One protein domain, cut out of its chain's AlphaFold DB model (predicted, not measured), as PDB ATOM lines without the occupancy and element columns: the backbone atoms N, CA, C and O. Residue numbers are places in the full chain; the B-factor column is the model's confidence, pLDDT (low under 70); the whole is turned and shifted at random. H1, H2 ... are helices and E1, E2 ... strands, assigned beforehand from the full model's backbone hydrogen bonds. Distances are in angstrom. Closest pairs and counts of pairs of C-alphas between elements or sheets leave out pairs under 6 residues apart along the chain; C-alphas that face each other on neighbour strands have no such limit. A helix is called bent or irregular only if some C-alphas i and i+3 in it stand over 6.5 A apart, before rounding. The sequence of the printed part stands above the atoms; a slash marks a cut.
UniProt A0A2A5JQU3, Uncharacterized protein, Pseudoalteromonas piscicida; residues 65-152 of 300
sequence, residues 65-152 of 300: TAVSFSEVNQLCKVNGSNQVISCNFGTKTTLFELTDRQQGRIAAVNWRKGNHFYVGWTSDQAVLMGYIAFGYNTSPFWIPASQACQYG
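What this domain is: This is residues 65 to 152 of the 300 residues of an uncharacterized protein of Pseudoalteromonas piscicida (UniProt A0A2A5JQU3). Two antiparallel sheets stand face to face as a small sandwich, a strongly twisted one of five strands, E1, E5, E6, E7 and E8, over a smaller one of three, E2, E3 and E4. H1 sits at one side, level with the smaller sheet and under E5 and E6 of the larger, while H2 packs on the opposite face of the larger sheet, at E7 and E8. The printed part has 88 residues, with two named helices and eight named strands in the order E1 H1 E2 E3 E4 E5 E6 E7 E8 H2, in a mixed class of helices and strands. Side by side, the strands run E1 E5 E6 E7 E8 in one sheet and E2 E3 E4 in the other. The whole is compact and rounded, with a radius of gyration of the C-alphas of 11.8 A and spans of 31 by 30 by 23 A.

How they stand to each other: E1, residues 65 to 67, is an edge strand, antiparallel to E5, residues 110 to 113; N 65 and O 112 are 2.8 A apart, within hydrogen-bond range. H1, residues 69 to 75, is on the larger sheet at a height of 10.1 A, over E6, residues 116 to 122, and only just over E5, with 3 of its 7 C-alphas. It runs across the strands, only just, at 61 degrees to E6 on the local plane. Its closest C-alphas to E6 are those of Val 72 and Val 119, 7.1 A apart. H1 is also at the level of the smaller sheet, at a height of 1.6 A. There E2, residues 76 to 78, E3, residues 84 to 89, and E4, residues 92 to 97, form a meander, each strand the antiparallel neighbour of the one before. N 77 and O 86 are 2.8 A apart in the hairpin E2 and E3, and N 85 and O 96 are 2.9 A apart in the hairpin E3 and E4. E5, E6, E7, residues 128 to 135, and E8, residues 141 to 144, form a second meander. Its hairpins have N 111 and O 118 at 3.0 A, N 119 and O 132 at 2.9 A, and N 131 and O 143 at 2.8 A. In the sandwich, the facing parts of the two sheets are 10.7 A apart centre to centre, and their strands stand at 39 degrees. The closest C-alphas of E4 and E7 are those of Thr 94 and Phe 134, 7.6 A apart. H2, residues 145 to 151, is on the opposite face of the larger sheet from H1, at a height of 5.9 A. It runs along the strands, at 15 degrees to E8 on the local plane. In H1 every O i to N i+4 pair is within hydrogen-bond range; in H2 0 of 3 are, beside 3 of 4 O i to N i+3 pairs.

Where its parts are: E1 begins at C-alpha 65, at (167.956, 259.090, 274.302). E3 measures 15.9 A from first to last C-alpha, and E4 16.4 A. E6 measures 19.2 A and E7, the longest strand, 20.8 A, from C-alpha 128 at (168.887, 241.221, 270.044). H2 is irregular, with C-alphas 146 and 149 7.2 A apart, and ends at C-alpha 151, at (178.031, 251.009, 278.073).

The domain as a whole: The two C-alphas farthest apart are those of Thr 91 and Gln 125, 33.6 A. The printed part has no cut. The link from E4 to E5, residues 98 to 109, is long; in it residues 105 to 106 pair antiparallel with residues 121 to 122 of E6. The other links are tight. The mean pLDDT of the printed part is 79.9, and residues 80 to 83, 91, 99 to 102, 136 to 139 and 145 to 147 are under 70.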
ATOM      1  N   THR A  65     169.228 258.772 274.954       90.38
ATOM      2  CA  THR A  65     167.956 259.090 274.302       90.38
ATOM      3  C   THR A  65     167.569 257.925 273.405       90.38
ATOM      4  O   THR A  65     168.396 257.448 272.628       90.38
ATOM      5  N   ALA A  66     166.329 257.453 273.516       89.12
ATOM      6  CA  ALA A  66     165.797 256.460 272.591       89.12
ATOM      7  C   ALA A  66     165.662 257.080 271.194       89.12
ATOM      8  O   ALA A  66     165.119 258.176 271.045       89.12
ATOM      9  N   VAL A  67     166.156 256.379 270.177       90.50
ATOM     10  CA  VAL A  67     166.053 256.791 268.773       90.50
ATOM     11  C   VAL A  67     165.014 255.909 268.096       90.50
ATOM     12  O   VAL A  67     165.018 254.687 268.255       90.50
ATOM     13  N   SER A  68     164.101 256.525 267.348       90.75
ATOM     14  CA  SER A  68     163.032 255.776 266.689       90.75
ATOM     15  C   SER A  68     163.581 254.866 265.586       90.75
ATOM     16  O   SER A  68     164.513 255.222 264.865       90.75
ATOM     17  N   PHE A  69     162.953 253.705 265.396       90.25
ATOM     18  CA  PHE A  69     163.293 252.803 264.292       90.25
ATOM     19  C   PHE A  69     163.165 253.478 262.917       90.25
ATOM     20  O   PHE A  69     163.980 253.244 262.029       90.25
ATOM     21  N   SER A  70     162.164 254.348 262.743       90.38
ATOM     22  CA  SER A  70     161.977 255.116 261.509       90.38
ATOM     23  C   SER A  70     163.148 256.045 261.215       90.38
ATOM     24  O   SER A  70     163.578 256.126 260.070       90.38
ATOM     25  N   GLU A  71     163.675 256.719 262.236       90.50
ATOM     26  CA  GLU A  71     164.839 257.592 262.092       90.50
ATOM     27  C   GLU A  71     166.078 256.771 261.728       90.50
ATOM     28  O   GLU A  71     166.760 257.081 260.754       90.50
ATOM     29  N   VAL A  72     166.323 255.657 262.424       90.31
ATOM     30  CA  VAL A  72     167.462 254.786 262.107       90.31
ATOM     31  C   VAL A  72     167.371 254.219 260.690       90.31
ATOM     32  O   VAL A  72     168.366 254.259 259.980       90.31
ATOM     33  N   ASN A  73     166.204 253.775 260.222       87.56
ATOM     34  CA  ASN A  73     166.043 253.279 258.846       87.56
ATOM     35  C   ASN A  73     166.191 254.360 257.765       87.56
ATOM     36  O   ASN A  73     166.440 254.038 256.603       87.56
ATOM     37  N   GLN A  74     165.997 255.634 258.108       88.88
ATOM     38  CA  GLN A  74     166.275 256.736 257.184       88.88
ATOM     39  C   GLN A  74     167.779 256.994 257.075       88.88
ATOM     40  O   GLN A  74     168.275 257.275 255.984       88.88
ATOM     41  N   LEU A  75     168.493 256.889 258.198       88.94
ATOM     42  CA  LEU A  75     169.926 257.160 258.276       88.94
ATOM     43  C   LEU A  75     170.766 255.964 257.819       88.94
ATOM     44  O   LEU A  75     171.806 256.157 257.197       88.94
ATOM     45  N   CYS A  76     170.316 254.744 258.101       89.94
ATOM     46  CA  CYS A  76     171.052 253.506 257.900       89.94
ATOM     47  C   CYS A  76     170.388 252.601 256.864       89.94
ATOM     48  O   CYS A  76     169.185 252.354 256.900       89.94
ATOM     49  N   LYS A  77     171.199 252.046 255.965       87.62
ATOM     50  CA  LYS A  77     170.795 251.057 254.966       87.62
ATOM     51  C   LYS A  77     171.701 249.840 255.043       87.62
ATOM     52  O   LYS A  77     172.923 249.972 255.052       87.62
ATOM     53  N   VAL A  78     171.091 248.662 255.051       83.44
ATOM     54  CA  VAL A  78     171.801 247.392 254.871       83.44
ATOM     55  C   VAL A  78     171.915 247.153 253.370       83.44
ATOM     56  O   VAL A  78     170.906 247.177 252.662       83.44
ATOM     57  N   ASN A  79     173.138 247.021 252.862       75.00
ATOM     58  CA  ASN A  79     173.366 246.860 251.430       75.00
ATOM     59  C   ASN A  79     173.099 245.409 250.989       75.00
ATOM     60  O   ASN A  79     173.201 244.492 251.798       75.00
ATOM     61  N   GLY A  80     172.766 245.205 249.709       57.59
ATOM     62  CA  GLY A  80     172.114 243.991 249.179       57.59
ATOM     63  C   GLY A  80     172.848 242.648 249.315       57.59
ATOM     64  O   GLY A  80     172.277 241.625 248.950       57.59
ATOM     65  N   SER A  81     174.072 242.620 249.848       60.97
ATOM     66  CA  SER A  81     174.761 241.389 250.260       60.97
ATOM     67  C   SER A  81     174.549 241.026 251.738       60.97
ATOM     68  O   SER A  81     175.107 240.033 252.188       60.97
ATOM     69  N   ASN A  82     173.785 241.814 252.511       61.22
ATOM     70  CA  ASN A  82     173.622 241.703 253.974       61.22
ATOM     71  C   ASN A  82     174.940 241.733 254.774       61.22
ATOM     72  O   ASN A  82     174.957 241.397 255.953       61.22
ATOM     73  N   GLN A  83     176.034 242.170 254.148       68.94
ATOM     74  CA  GLN A  83     177.374 242.176 254.741       68.94
ATOM     75  C   GLN A  83     177.856 243.572 255.131       68.94
ATOM     76  O   GLN A  83     178.903 243.705 255.744       68.94
ATOM     77  N   VAL A  84     177.131 244.636 254.773       80.50
ATOM     78  CA  VAL A  84     177.547 246.007 255.091       80.50
ATOM     79  C   VAL A  84     176.339 246.837 255.487       80.50
ATOM     80  O   VAL A  84     175.367 246.933 254.730       80.50
ATOM     81  N   ILE A  85     176.421 247.485 256.646       86.19
ATOM     82  CA  ILE A  85     175.522 248.571 257.026       86.19
ATOM     83  C   ILE A  85     176.202 249.907 256.716       86.19
ATOM     84  O   ILE A  85     177.343 250.162 257.098       86.19
ATOM     85  N   SER A  86     175.495 250.762 255.986       87.31
ATOM     86  CA  SER A  86     175.914 252.123 255.672       87.31
ATOM     87  C   SER A  86     174.996 253.090 256.389       87.31
ATOM     88  O   SER A  86     173.790 253.070 256.149       87.31
ATOM     89  N   CYS A  87     175.550 253.926 257.259       87.69
ATOM     90  CA  CYS A  87     174.796 254.930 257.994       87.69
ATOM     91  C   CYS A  87     175.309 256.333 257.687       87.69
ATOM     92  O   CYS A  87     176.512 256.598 257.736       87.69
ATOM     93  N   ASN A  88     174.387 257.247 257.403       87.25
ATOM     94  CA  ASN A  88     174.682 258.649 257.167       87.25
ATOM     95  C   ASN A  88     174.255 259.482 258.376       87.25
ATOM     96  O   ASN A  88     173.067 259.686 258.608       87.25
ATOM     97  N   PHE A  89     175.230 259.969 259.143       78.00
ATOM     98  CA  PHE A  89     174.994 260.832 260.299       78.00
ATOM     99  C   PHE A  89     175.539 262.233 259.996       78.00
ATOM    100  O   PHE A  89     176.722 262.523 260.182       78.00
ATOM    101  N   GLY A  90     174.668 263.117 259.507       72.25
ATOM    102  CA  GLY A  90     175.047 264.471 259.093       72.25
ATOM    103  C   GLY A  90     175.734 264.488 257.725       72.25
ATOM    104  O   GLY A  90     175.116 264.151 256.723       72.25
ATOM    105  N   THR A  91     176.993 264.928 257.668       63.88
ATOM    106  CA  THR A  91     177.777 265.015 256.418       63.88
ATOM    107  C   THR A  91     178.654 263.791 256.160       63.88
ATOM    108  O   THR A  91     179.302 263.714 255.116       63.88
ATOM    109  N   LYS A  92     178.700 262.834 257.093       71.62
ATOM    110  CA  LYS A  92     179.576 261.665 257.022       71.62
ATOM    111  C   LYS A  92     178.755 260.398 256.822       71.62
ATOM    112  O   LYS A  92     177.908 260.050 257.643       71.62
ATOM    113  N   THR A  93     179.078 259.675 255.755       81.44
ATOM    114  CA  THR A  93     178.646 258.288 255.574       81.44
ATOM    115  C   THR A  93     179.695 257.370 256.182       81.44
ATOM    116  O   THR A  93     180.879 257.485 255.870       81.44
ATOM    117  N   THR A  94     179.260 256.485 257.070       81.81
ATOM    118  CA  THR A  94     180.113 255.529 257.773       81.81
ATOM    119  C   THR A  94     179.636 254.120 257.454       81.81
ATOM    120  O   THR A  94     178.432 253.864 257.421       81.81
ATOM    121  N   LEU A  95     180.581 253.219 257.199       82.12
ATOM    122  CA  LEU A  95     180.316 251.830 256.838       82.12
ATOM    123  C   LEU A  95     180.750 250.917 257.979       82.12
ATOM    124  O   LEU A  95     181.808 251.138 258.564       82.12
ATOM    125  N   PHE A  96     179.957 249.893 258.265       81.00
ATOM    126  CA  PHE A  96     180.339 248.802 259.151       81.00
ATOM    127  C   PHE A  96     180.115 247.474 258.428       81.00
ATOM    128  O   PHE A  96     179.025 247.210 257.913       81.00
ATOM    129  N   GLU A  97     181.169 246.668 258.359       77.31
ATOM    130  CA  GLU A  97     181.157 245.344 257.743       77.31
ATOM    131  C   GLU A  97     180.647 244.325 258.765       77.31
ATOM    132  O   GLU A  97     181.193 244.177 259.857       77.31
ATOM    133  N   LEU A  98     179.557 243.654 258.416       72.00
ATOM    134  CA  LEU A  98     178.956 242.583 259.189       72.00
ATOM    135  C   LEU A  98     179.705 241.284 258.893       72.00
ATOM    136  O   LEU A  98     179.924 240.919 257.739       72.00
ATOM    137  N   THR A  99     180.054 240.565 259.950       69.31
ATOM    138  CA  THR A  99     180.603 239.208 259.866       69.31
ATOM    139  C   THR A  99     179.490 238.178 259.638       69.31
ATOM    140  O   THR A  99     178.315 238.453 259.885       69.31
ATOM    141  N   ASP A 100     179.845 236.947 259.259       64.81
ATOM    142  CA  ASP A 100     178.880 235.842 259.102       64.81
ATOM    143  C   ASP A 100     178.068 235.564 260.378       64.81
ATOM    144  O   ASP A 100     176.924 235.113 260.325       64.81
ATOM    145  N   ARG A 101     178.632 235.891 261.549       62.84
ATOM    146  CA  ARG A 101     177.959 235.778 262.852       62.84
ATOM    147  C   ARG A 101     177.019 236.945 263.158       62.84
ATOM    148  O   ARG A 101     176.422 236.952 264.226       62.84
ATOM    149  N   GLN A 102     176.901 237.930 262.273       69.06
ATOM    150  CA  GLN A 102     176.088 239.139 262.434       69.06
ATOM    151  C   GLN A 102     175.037 239.268 261.322       69.06
ATOM    152  O   GLN A 102     174.531 240.360 261.069       69.06
ATOM    153  N   GLN A 103     174.659 238.164 260.674       74.19
ATOM    154  CA  GLN A 103     173.505 238.163 259.776       74.19
ATOM    155  C   GLN A 103     172.226 238.520 260.542       74.19
ATOM    156  O   GLN A 103     171.966 238.004 261.633       74.19
ATOM    157  N   GLY A 104     171.443 239.441 259.984       85.12
ATOM    158  CA  GLY A 104     170.245 239.933 260.642       85.12
ATOM    159  C   GLY A 104     169.752 241.265 260.095       85.12
ATOM    160  O   GLY A 104     169.931 241.595 258.921       85.12
ATOM    161  N   ARG A 105     169.104 242.038 260.967       88.69
ATOM    162  CA  ARG A 105     168.454 243.308 260.629       88.69
ATOM    163  C   ARG A 105     168.510 244.307 261.774       88.69
ATOM    164  O   ARG A 105     168.614 243.936 262.945       88.69
ATOM    165  N   ILE A 106     168.337 245.578 261.418       90.44
ATOM    166  CA  ILE A 106     168.200 246.684 262.368       90.44
ATOM    167  C   ILE A 106     167.035 246.396 263.328       90.44
ATOM    168  O   ILE A 106     165.935 246.029 262.907       90.44
ATOM    169  N   ALA A 107     167.291 246.561 264.623       89.81
ATOM    170  CA  ALA A 107     166.334 246.351 265.697       89.81
ATOM    171  C   ALA A 107     165.452 247.588 265.918       89.81
ATOM    172  O   ALA A 107     165.825 248.716 265.599       89.81
ATOM    173  N   ALA A 108     164.305 247.400 266.574       87.62
ATOM    174  CA  ALA A 108     163.444 248.509 266.991       87.62
ATOM    175  C   ALA A 108     164.043 249.356 268.135       87.62
ATOM    176  O   ALA A 108     163.571 250.459 268.404       87.62
ATOM    177  N   VAL A 109     165.072 248.840 268.808       88.62
ATOM    178  CA  VAL A 109     165.667 249.419 270.015       88.62
ATOM    179  C   VAL A 109     166.978 250.081 269.644       88.62
ATOM    180  O   VAL A 109     167.960 249.399 269.364       88.62
ATOM    181  N   ASN A 110     166.993 251.408 269.646       92.81
ATOM    182  CA  ASN A 110     168.151 252.190 269.240       92.81
ATOM    183  C   ASN A 110     168.379 253.324 270.230       92.81
ATOM    184  O   ASN A 110     167.430 253.851 270.817       92.81
ATOM    185  N   TRP A 111     169.638 253.713 270.397       93.19
ATOM    186  CA  TRP A 111     170.024 254.698 271.402       93.19
ATOM    187  C   TRP A 111     170.915 255.780 270.815       93.19
ATOM    188  O   TRP A 111     171.662 255.565 269.864       93.19
ATOM    189  N   ARG A 112     170.893 256.942 271.453       90.69
ATOM    190  CA  ARG A 112     171.880 258.001 271.286       90.69
ATOM    191  C   ARG A 112     172.454 258.347 272.652       90.69
ATOM    192  O   ARG A 112     171.698 258.583 273.588       90.69
ATOM    193  N   LYS A 113     173.781 258.383 272.767       88.44
ATOM    194  CA  LYS A 113     174.499 258.767 273.994       88.44
ATOM    195  C   LYS A 113     175.665 259.667 273.616       88.44
ATOM    196  O   LYS A 113     176.600 259.227 272.944       88.44
ATOM    197  N   GLY A 114     175.600 260.933 274.026       85.12
ATOM    198  CA  GLY A 114     176.554 261.955 273.591       85.12
ATOM    199  C   GLY A 114     176.657 262.020 272.061       85.12
ATOM    200  O   GLY A 114     175.653 262.179 271.364       85.12
ATOM    201  N   ASN A 115     177.875 261.845 271.547       83.12
ATOM    202  CA  ASN A 115     178.199 261.893 270.116       83.12
ATOM    203  C   ASN A 115     178.141 260.522 269.416       83.12
ATOM    204  O   ASN A 115     178.722 260.363 268.346       83.12
ATOM    205  N   HIS A 116     177.485 259.528 270.012       86.12
ATOM    206  CA  HIS A 116     177.365 258.197 269.423       86.12
ATOM    207  C   HIS A 116     175.902 257.822 269.193       86.12
ATOM    208  O   HIS A 116     175.047 258.045 270.059       86.12
ATOM    209  N   PHE A 117     175.643 257.226 268.031       90.06
ATOM    210  CA  PHE A 117     174.416 256.508 267.706       90.06
ATOM    211  C   PHE A 117     174.662 255.009 267.861       90.06
ATOM    212  O   PHE A 117     175.648 254.491 267.355       90.06
ATOM    213  N   TYR A 118     173.766 254.315 268.551       91.81
ATOM    214  CA  TYR A 118     173.836 252.878 268.793       91.81
ATOM    215  C   TYR A 118     172.660 252.236 268.077       91.81
ATOM    216  O   TYR A 118     171.517 252.307 268.539       91.81
ATOM    217  N   VAL A 119     172.954 251.646 266.925       92.75
ATOM    218  CA  VAL A 119     171.977 250.964 266.082       92.75
ATOM    219  C   VAL A 119     171.844 249.537 266.588       92.75
ATOM    220  O   VAL A 119     172.798 248.766 266.508       92.75
ATOM    221  N   GLY A 120     170.690 249.189 267.150       91.94
ATOM    222  CA  GLY A 120     170.431 247.831 267.611       91.94
ATOM    223  C   GLY A 120     170.377 246.862 266.437       91.94
ATOM    224  O   GLY A 120     169.911 247.206 265.348       91.94
ATOM    225  N   TRP A 121     170.833 245.636 266.662       89.25
ATOM    226  CA  TRP A 121     170.887 244.596 265.647       89.25
ATOM    227  C   TRP A 121     170.296 243.297 266.175       89.25
ATOM    228  O   TRP A 121     170.661 242.815 267.250       89.25
ATOM    229  N   THR A 122     169.372 242.732 265.412       85.75
ATOM    230  CA  THR A 122     168.696 241.477 265.739       85.75
ATOM    231  C   THR A 122     169.030 240.409 264.721       85.75
ATOM    232  O   THR A 122     169.147 240.716 263.536       85.75
ATOM    233  N   SER A 123     169.105 239.158 265.169       79.81
ATOM    234  CA  SER A 123     169.151 238.006 264.270       79.81
ATOM    235  C   SER A 123     167.858 237.904 263.453       79.81
ATOM    236  O   SER A 123     166.848 238.556 263.751       79.81
ATOM    237  N   ASP A 124     167.833 237.014 262.463       78.69
ATOM    238  CA  ASP A 124     166.612 236.719 261.700       78.69
ATOM    239  C   ASP A 124     165.457 236.235 262.594       78.69
ATOM    240  O   ASP A 124     164.285 236.507 262.321       78.69
ATOM    241  N   GLN A 125     165.787 235.613 263.731       77.56
ATOM    242  CA  GLN A 125     164.842 235.181 264.766       77.56
ATOM    243  C   GLN A 125     164.420 236.308 265.728       77.56
ATOM    244  O   GLN A 125     163.775 236.042 266.737       77.56
ATOM    245  N   ALA A 126     164.762 237.564 265.421       78.44
ATOM    246  CA  ALA A 126     164.446 238.751 266.216       78.44
ATOM    247  C   ALA A 126     165.068 238.770 267.630       78.44
ATOM    248  O   ALA A 126     164.608 239.514 268.496       78.44
ATOM    249  N   VAL A 127     166.140 238.006 267.859       76.62
ATOM    250  CA  VAL A 127     166.914 238.064 269.108       76.62
ATOM    251  C   VAL A 127     167.905 239.217 269.014       76.62
ATOM    252  O   VAL A 127     168.649 239.294 268.035       76.62
ATOM    253  N   LEU A 128     167.930 240.113 270.005       77.19
ATOM    254  CA  LEU A 128     168.887 241.221 270.044       77.19
ATOM    255  C   LEU A 128     170.307 240.665 270.222       77.19
ATOM    256  O   LEU A 128     170.645 240.119 271.268       77.19
ATOM    257  N   MET A 129     171.141 240.817 269.198       75.69
ATOM    258  CA  MET A 129     172.518 240.315 269.187       75.69
ATOM    259  C   MET A 129     173.495 241.342 269.747       75.69
ATOM    260  O   MET A 129     174.494 240.989 270.375       75.69
ATOM    261  N   GLY A 130     173.210 242.622 269.521       81.88
ATOM    262  CA  GLY A 130     174.078 243.705 269.940       81.88
ATOM    263  C   GLY A 130     173.694 245.043 269.346       81.88
ATOM    264  O   GLY A 130     172.588 245.229 268.836       81.88
ATOM    265  N   TYR A 131     174.630 245.973 269.440       86.00
ATOM    266  CA  TYR A 131     174.536 247.325 268.928       86.00
ATOM    267  C   TYR A 131     175.763 247.625 268.077       86.00
ATOM    268  O   TYR A 131     176.881 247.275 268.445       86.00
ATOM    269  N   ILE A 132     175.557 248.330 266.974       86.75
ATOM    270  CA  ILE A 132     176.634 248.921 266.187       86.75
ATOM    271  C   ILE A 132     176.719 250.384 266.608       86.75
ATOM    272  O   ILE A 132     175.761 251.145 266.441       86.75
ATOM    273  N   ALA A 133     177.839 250.761 267.212       86.62
ATOM    274  CA  ALA A 133     178.082 252.118 267.665       86.62
ATOM    275  C   ALA A 133     178.727 252.930 266.540       86.62
ATOM    276  O   ALA A 133     179.779 252.565 266.028       86.62
ATOM    277  N   PHE A 134     178.118 254.056 266.184       84.19
ATOM    278  CA  PHE A 134     178.622 255.013 265.208       84.19
ATOM    279  C   PHE A 134     178.937 256.328 265.913       84.19
ATOM    280  O   PHE A 134     178.032 256.994 266.421       84.19
ATOM    281  N   GLY A 135     180.212 256.712 265.945       76.44
ATOM    282  CA  GLY A 135     180.635 258.024 266.428       76.44
ATOM    283  C   GLY A 135     180.927 258.994 265.284       76.44
ATOM    284  O   GLY A 135     181.291 258.596 264.179       76.44
ATOM    285  N   TYR A 136     180.809 260.298 265.550       67.62
ATOM    286  CA  TYR A 136     181.118 261.332 264.549       67.62
ATOM    287  C   TYR A 136     182.586 261.269 264.068       67.62
ATOM    288  O   TYR A 136     182.855 261.389 262.869       67.62
ATOM    289  N   ASN A 137     183.531 260.995 264.977       65.19
ATOM    290  CA  ASN A 137     184.980 261.018 264.711       65.19
ATOM    291  C   ASN A 137     185.693 259.685 264.994       65.19
ATOM    292  O   ASN A 137     186.917 259.642 265.019       65.19
ATOM    293  N   THR A 138     184.945 258.608 265.214       64.31
ATOM    294  CA  THR A 138     185.491 257.280 265.513       64.31
ATOM    295  C   THR A 138     185.010 256.273 264.476       64.31
ATOM    296  O   THR A 138     183.963 256.470 263.848       64.31
ATOM    297  N   SER A 139     185.800 255.224 264.246       66.19
ATOM    298  CA  SER A 139     185.361 254.089 263.433       66.19
ATOM    299  C   SER A 139     184.222 253.361 264.154       66.19
ATOM    300  O   SER A 139     184.228 253.307 265.387       66.19
ATOM    301  N   PRO A 140     183.222 252.852 263.419       75.25
ATOM    302  CA  PRO A 140     182.106 252.162 264.038       75.25
ATOM    303  C   PRO A 140     182.555 250.814 264.592       75.25
ATOM    304  O   PRO A 140     183.380 250.163 263.967       75.25
ATOM    305  N   PHE A 141     181.981 250.386 265.711       72.62
ATOM    306  CA  PHE A 141     182.361 249.142 266.387       72.62
ATOM    307  C   PHE A 141     181.136 248.377 266.899       72.62
ATOM    308  O   PHE A 141     180.054 248.946 267.086       72.62
ATOM    309  N   TRP A 142     181.309 247.076 267.132       74.88
ATOM    310  CA  TRP A 142     180.254 246.194 267.632       74.88
ATOM    311  C   TRP A 142     180.253 246.101 269.159       74.88
ATOM    312  O   TRP A 142     181.294 245.924 269.783       74.88
ATOM    313  N   ILE A 143     179.062 246.147 269.755       74.12
ATOM    314  CA  ILE A 143     178.817 245.906 271.179       74.12
ATOM    315  C   ILE A 143     177.853 244.721 271.302       74.12
ATOM    316  O   ILE A 143     176.679 244.864 270.954       74.12
ATOM    317  N   PRO A 144     178.278 243.563 271.829       71.31
ATOM    318  CA  PRO A 144     177.374 242.458 272.139       71.31
ATOM    319  C   PRO A 144     176.233 242.887 273.073       71.31
ATOM    320  O   PRO A 144     176.439 243.669 274.003       71.31
ATOM    321  N   ALA A 145     175.031 242.335 272.891       67.88
ATOM    322  CA  ALA A 145     173.873 242.672 273.729       67.88
ATOM    323  C   ALA A 145     174.128 242.394 275.221       67.88
ATOM    324  O   ALA A 145     173.689 243.160 276.079       67.88
ATOM    325  N   SER A 146     174.913 241.356 275.528       61.91
ATOM    326  CA  SER A 146     175.361 241.019 276.886       61.91
ATOM    327  C   SER A 146     176.209 242.113 277.548       61.91
ATOM    328  O   SER A 146     176.263 242.187 278.774       61.91
ATOM    329  N   GLN A 147     176.839 242.986 276.759       65.06
ATOM    330  CA  GLN A 147     177.684 244.087 277.224       65.06
ATOM    331  C   GLN A 147     176.984 245.450 277.156       65.06
ATOM    332  O   GLN A 147     177.522 246.432 277.654       65.06
ATOM    333  N   ALA A 148     175.763 245.548 276.619       71.88
ATOM    334  CA  ALA A 148     175.026 246.814 276.498       71.88
ATOM    335  C   ALA A 148     174.939 247.587 277.833       71.88
ATOM    336  O   ALA A 148     175.078 248.811 277.880       71.88
ATOM    337  N   CYS A 149     174.801 246.842 278.932       70.62
ATOM    338  CA  CYS A 149     174.834 247.335 280.305       70.62
ATOM    339  C   CYS A 149     176.126 248.094 280.645       70.62
ATOM    340  O   CYS A 149     176.068 249.196 281.188       70.62
ATOM    341  N   GLN A 150     177.287 247.539 280.269       71.94
ATOM    342  CA  GLN A 150     178.621 248.111 280.513       71.94
ATOM    343  C   GLN A 150     178.775 249.484 279.864       71.94
ATOM    344  O   GLN A 150     179.501 250.333 280.368       71.94
ATOM    345  N   TYR A 151     178.031 249.736 278.788       75.06
ATOM    346  CA  TYR A 151     178.031 251.009 278.073       75.06
ATOM    347  C   TYR A 151     176.862 251.923 278.465       75.06
ATOM    348  O   TYR A 151     176.692 253.012 277.906       75.06
ATOM    349  N   GLY A 152     176.067 251.531 279.463       78.44
ATOM    350  CA  GLY A 152     174.897 252.273 279.924       78.44
ATOM    351  C   GLY A 152     173.787 252.362 278.873       78.44
ATOM    352  O   GLY A 152     173.054 253.348 278.863       78.44
TER     353      GLY A 152